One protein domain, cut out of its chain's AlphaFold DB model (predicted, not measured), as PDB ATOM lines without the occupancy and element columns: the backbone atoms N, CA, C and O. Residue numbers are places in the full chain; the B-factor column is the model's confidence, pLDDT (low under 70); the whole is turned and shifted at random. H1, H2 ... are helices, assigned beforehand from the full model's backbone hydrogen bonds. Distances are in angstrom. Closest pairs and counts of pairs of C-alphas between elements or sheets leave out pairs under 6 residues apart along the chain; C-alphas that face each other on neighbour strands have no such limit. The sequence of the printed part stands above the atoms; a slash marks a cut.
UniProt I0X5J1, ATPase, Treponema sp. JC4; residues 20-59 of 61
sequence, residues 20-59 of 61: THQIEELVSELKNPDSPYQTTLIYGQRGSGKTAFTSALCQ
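AT A GLANCE: This is residues 20 to 59 of the 61 residues of the protein "ATPase" of Treponema sp. JC4 (UniProt I0X5J1). Two short helices meet as a wide V, the first part of H1 near the last part of H2, and a long link arches between their far ends, making a flattened loop. The 40 printed residues hold H1 then H2 and no named strand, class all helix. The whole is only just compact, close to loose, with a radius of gyration of the C-alphas of 10.7 A; the outline is elongated, 32 by 17 by 15 A.

HOW THE PARTS SIT: Look first at H1, residues 20 to 30, and then at H2, residues 50 to 59. They touch, and their closest C-alphas are those of Ile 23 and Leu 57, 6.1 A apart. They run the same way at a steep tilt of 64 degrees. In both helices every O i to N i+4 pair is within hydrogen-bond range.

IN THESE COORDINATES: Find C-alpha 20 at (28.769, -0.409, -2.850); from there H1 runs 15.2 A to C-alpha 30. H2 runs 14.7 A from C-alpha 50 to C-alpha 59 at (18.157, 3.789, 2.058).

THE WHOLE: The C-alphas farthest apart, those of Asp 34 and Gly 47, are 32.4 A apart. The long link has 19 residues, 31 to 49, of which 44 to 49 stand free. The printed part has no cut, and no printed residue is under 70 in pLDDT.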
ATOM      1  N   THR A  20      28.702  -0.182  -4.301       82.94
ATOM      2  CA  THR A  20      28.769  -0.409  -2.850       82.94
ATOM      3  C   THR A  20      29.836   0.455  -2.186       82.94
ATOM      4  O   THR A  20      29.523   1.181  -1.254       82.94
ATOM      5  N   HIS A  21      31.050   0.493  -2.740       88.94
ATOM      6  CA  HIS A  21      32.144   1.282  -2.170       88.94
ATOM      7  C   HIS A  21      31.839   2.789  -2.124       88.94
ATOM      8  O   HIS A  21      32.040   3.440  -1.107       88.94
ATOM      9  N   GLN A  22      31.292   3.331  -3.215       89.56
ATOM     10  CA  GLN A  22      30.956   4.755  -3.335       89.56
ATOM     11  C   GLN A  22      29.796   5.150  -2.411       89.56
ATOM     12  O   GLN A  22      29.746   6.275  -1.923       89.56
ATOM     13  N   ILE A  23      28.847   4.232  -2.202       90.94
ATOM     14  CA  ILE A  23      27.747   4.413  -1.251       90.94
ATOM     15  C   ILE A  23      28.299   4.409   0.173       90.94
ATOM     16  O   ILE A  23      28.031   5.347   0.912       90.94
ATOM     17  N   GLU A  24      29.091   3.402   0.544       91.75
ATOM     18  CA  GLU A  24      29.666   3.271   1.888       91.75
ATOM     19  C   GLU A  24      30.536   4.477   2.261       91.75
ATOM     20  O   GLU A  24      30.365   5.044   3.341       91.75
ATOM     21  N   GLU A  25      31.416   4.909   1.352       93.12
ATOM     22  CA  GLU A  25      32.263   6.088   1.534       93.12
ATOM     23  C   GLU A  25      31.408   7.333   1.786       93.12
ATOM     24  O   GLU A  25      31.541   7.984   2.826       93.12
ATOM     25  N   LEU A  26      30.459   7.626   0.892       93.38
ATOM     26  CA  LEU A  26      29.647   8.831   1.012       93.38
ATOM     27  C   LEU A  26      28.714   8.789   2.230       93.38
ATOM     28  O   LEU A  26      28.518   9.813   2.874       93.38
ATOM     29  N   VAL A  27      28.165   7.626   2.588       93.69
ATOM     30  CA  VAL A  27      27.359   7.454   3.807       93.69
ATOM     31  C   VAL A  27      28.204   7.710   5.052       93.69
ATOM     32  O   VAL A  27      27.731   8.369   5.978       93.69
ATOM     33  N   SER A  28      29.444   7.212   5.088       94.25
ATOM     34  CA  SER A  28      30.341   7.428   6.225       94.25
ATOM     35  C   SER A  28      30.689   8.908   6.405       94.25
ATOM     36  O   SER A  28      30.636   9.427   7.520       94.25
ATOM     37  N   GLU A  29      30.927   9.609   5.299       94.62
ATOM     38  CA  GLU A  29      31.242  11.033   5.281       94.62
ATOM     39  C   GLU A  29      30.018  11.897   5.619       94.62
ATOM     40  O   GLU A  29      30.115  12.819   6.422       94.62
ATOM     41  N   LEU A  30      28.824  11.557   5.121       93.00
ATOM     42  CA  LEU A  30      27.586  12.262   5.480       93.00
ATOM     43  C   LEU A  30      27.213  12.095   6.962       93.00
ATOM     44  O   LEU A  30      26.634  13.007   7.555       93.00
ATOM     45  N   LYS A  31      27.567  10.960   7.583       92.00
ATOM     46  CA  LYS A  31      27.383  10.720   9.026       92.00
ATOM     47  C   LYS A  31      28.405  11.463   9.895       92.00
ATOM     48  O   LYS A  31      28.183  11.577  11.099       92.00
ATOM     49  N   ASN A  32      29.489  11.980   9.314       94.50
ATOM     50  CA  ASN A  32      30.484  12.798  10.000       94.50
ATOM     51  C   ASN A  32      30.121  14.298   9.888       94.50
ATOM     52  O   ASN A  32      30.248  14.868   8.801       94.50
ATOM     53  N   PRO A  33      29.712  14.975  10.982       91.25
ATOM     54  CA  PRO A  33      29.285  16.378  10.943       91.25
ATOM     55  C   PRO A  33      30.357  17.351  10.437       91.25
ATOM     56  O   PRO A  33      30.017  18.376   9.851       91.25
ATOM     57  N   ASP A  34      31.634  17.016  10.633       95.00
ATOM     58  CA  ASP A  34      32.775  17.841  10.225       95.00
ATOM     59  C   ASP A  34      33.269  17.509   8.805       95.00
ATOM     60  O   ASP A  34      34.265  18.065   8.335       95.00
ATOM     61  N   SER A  35      32.597  16.587   8.105       94.88
ATOM     62  CA  SER A  35      32.984  16.175   6.757       94.88
ATOM     63  C   SER A  35      32.804  17.305   5.736       94.88
ATOM     64  O   SER A  35      31.776  17.988   5.722       94.88
ATOM     65  N   PRO A  36      33.734  17.456   4.777       91.06
ATOM     66  CA  PRO A  36      33.526  18.340   3.636       91.06
ATOM     67  C   PRO A  36      32.421  17.850   2.680       91.06
ATOM     68  O   PRO A  36      32.000  18.613   1.810       91.06
ATOM     69  N   TYR A  37      31.945  16.603   2.796       92.19
ATOM     70  CA  TYR A  37      30.991  16.000   1.849       92.19
ATOM     71  C   TYR A  37      29.521  16.208   2.228       92.19
ATOM     72  O   TYR A  37      28.630  15.737   1.517       92.19
ATOM     73  N   GLN A  38      29.253  16.992   3.279       92.19
ATOM     74  CA  GLN A  38      27.905  17.417   3.689       92.19
ATOM     75  C   GLN A  38      27.095  18.037   2.535       92.19
ATOM     76  O   GLN A  38      25.868  17.982   2.518       92.19
ATOM     77  N   THR A  39      27.772  18.602   1.530       92.06
ATOM     78  CA  THR A  39      27.165  18.982   0.249       92.06
ATOM     79  C   THR A  39      27.898  18.296  -0.898       92.06
ATOM     80  O   THR A  39      29.052  18.609  -1.177       92.06
ATOM     81  N   THR A  40      27.211  17.394  -1.602       92.56
ATOM     82  CA  THR A  40      27.794  16.604  -2.697       92.56
ATOM     83  C   THR A  40      26.999  16.771  -3.993       92.56
ATOM     84  O   THR A  40      25.772  16.661  -4.007       92.56
ATOM     85  N   LEU A  41      27.700  17.008  -5.108       93.75
ATOM     86  CA  LEU A  41      27.115  17.081  -6.449       93.75
ATOM     87  C   LEU A  41      27.358  15.776  -7.219       93.75
ATOM     88  O   LEU A  41      28.484  15.469  -7.599       93.75
ATOM     89  N   ILE A  42      26.284  15.048  -7.532       92.31
ATOM     90  CA  ILE A  42      26.345  13.826  -8.346       92.31
ATOM     91  C   ILE A  42      26.097  14.179  -9.822       92.31
ATOM     92  O   ILE A  42      24.995  14.590 -10.195       92.31
ATOM     93  N   TYR A  43      27.095  13.983 -10.692       94.50
ATOM     94  CA  TYR A  43      27.027  14.326 -12.122       94.50
ATOM     95  C   TYR A  43      27.466  13.169 -13.043       94.50
ATOM     96  O   TYR A  43      28.042  12.180 -12.602       94.50
ATOM     97  N   GLY A  44      27.128  13.252 -14.340       93.00
ATOM     98  CA  GLY A  44      27.418  12.211 -15.340       93.00
ATOM     99  C   GLY A  44      26.391  12.150 -16.478       93.00
ATOM    100  O   GLY A  44      25.333  12.783 -16.409       93.00
ATOM    101  N   GLN A  45      26.654  11.356 -17.523       95.25
ATOM    102  CA  GLN A  45      25.791  11.250 -18.717       95.25
ATOM    103  C   GLN A  45      24.351  10.807 -18.400       95.25
ATOM    104  O   GLN A  45      24.086  10.183 -17.369       95.25
ATOM    105  N   ARG A  46      23.373  11.123 -19.262       90.81
ATOM    106  CA  ARG A  46      21.986  10.641 -19.096       90.81
ATOM    107  C   ARG A  46      21.969   9.106 -19.061       90.81
ATOM    108  O   ARG A  46      22.657   8.471 -19.845       90.81
ATOM    109  N   GLY A  47      21.205   8.519 -18.139       86.62
ATOM    110  CA  GLY A  47      21.126   7.058 -17.989       86.62
ATOM    111  C   GLY A  47      22.261   6.408 -17.185       86.62
ATOM    112  O   GLY A  47      22.181   5.221 -16.917       86.62
ATOM    113  N   SER A  48      23.257   7.163 -16.706       89.12
ATOM    114  CA  SER A  48      24.364   6.644 -15.866       89.12
ATOM    115  C   SER A  48      23.976   6.196 -14.447       89.12
ATOM    116  O   SER A  48      24.839   5.806 -13.666       89.12
ATOM    117  N   GLY A  49      22.691   6.268 -14.086       88.81
ATOM    118  CA  GLY A  49      22.215   5.822 -12.775       88.81
ATOM    119  C   GLY A  49      22.322   6.849 -11.645       88.81
ATOM    120  O   GLY A  49      22.180   6.460 -10.498       88.81
ATOM    121  N   LYS A  50      22.505   8.149 -11.929       91.75
ATOM    122  CA  LYS A  50      22.548   9.213 -10.895       91.75
ATOM    123  C   LYS A  50      21.362   9.161  -9.921       91.75
ATOM    124  O   LYS A  50      21.560   9.098  -8.720       91.75
ATOM    125  N   THR A  51      20.133   9.127 -10.442       90.12
ATOM    126  CA  THR A  51      18.914   9.051  -9.617       90.12
ATOM    127  C   THR A  51      18.847   7.749  -8.824       90.12
ATOM    128  O   THR A  51      18.484   7.766  -7.658       90.12
ATOM    129  N   ALA A  52      19.239   6.633  -9.445       87.94
ATOM    130  CA  ALA A  52      19.291   5.335  -8.784       87.94
ATOM    131  C   ALA A  52      20.285   5.353  -7.609       87.94
ATOM    132  O   ALA A  52      19.939   4.906  -6.521       87.94
ATOM    133  N   PHE A  53      21.473   5.926  -7.812       89.62
ATOM    134  CA  PHE A  53      22.498   6.096  -6.785       89.62
ATOM    135  C   PHE A  53      21.997   6.953  -5.614       89.62
ATOM    136  O   PHE A  53      22.123   6.538  -4.470       89.62
ATOM    137  N   THR A  54      21.335   8.086  -5.884       89.88
ATOM    138  CA  THR A  54      20.707   8.895  -4.825       89.88
ATOM    139  C   THR A  54      19.637   8.115  -4.061       89.88
ATOM    140  O   THR A  54      19.592   8.193  -2.840       89.88
ATOM    141  N   SER A  55      18.806   7.322  -4.746       88.56
ATOM    142  CA  SER A  55      17.830   6.461  -4.069       88.56
ATOM    143  C   SER A  55      18.488   5.414  -3.169       88.56
ATOM    144  O   SER A  55      17.945   5.145  -2.107       88.56
ATOM    145  N   ALA A  56      19.637   4.859  -3.571       87.56
ATOM    146  CA  ALA A  56      20.385   3.899  -2.761       87.56
ATOM    147  C   ALA A  56      20.946   4.558  -1.492       87.56
ATOM    148  O   ALA A  56      20.761   4.042  -0.399       87.56
ATOM    149  N   LEU A  57      21.556   5.743  -1.622       89.19
ATOM    150  CA  LEU A  57      22.060   6.511  -0.477       89.19
ATOM    151  C   LEU A  57      20.960   6.804   0.548       89.19
ATOM    152  O   LEU A  57      21.172   6.623   1.741       89.19
ATOM    153  N   CYS A  58      19.771   7.211   0.092       87.00
ATOM    154  CA  CYS A  58      18.629   7.471   0.972       87.00
ATOM    155  C   CYS A  58      18.116   6.229   1.722       87.00
ATOM    156  O   CYS A  58      17.305   6.389   2.626       87.00
ATOM    157  N   GLN A  59      18.511   5.014   1.334       86.44
ATOM    158  CA  GLN A  59      18.157   3.789   2.058       86.44
ATOM    159  C   GLN A  59      19.159   3.444   3.173       86.44
ATOM    160  O   GLN A  59      18.803   2.685   4.069       86.44
TER     161      GLN A  59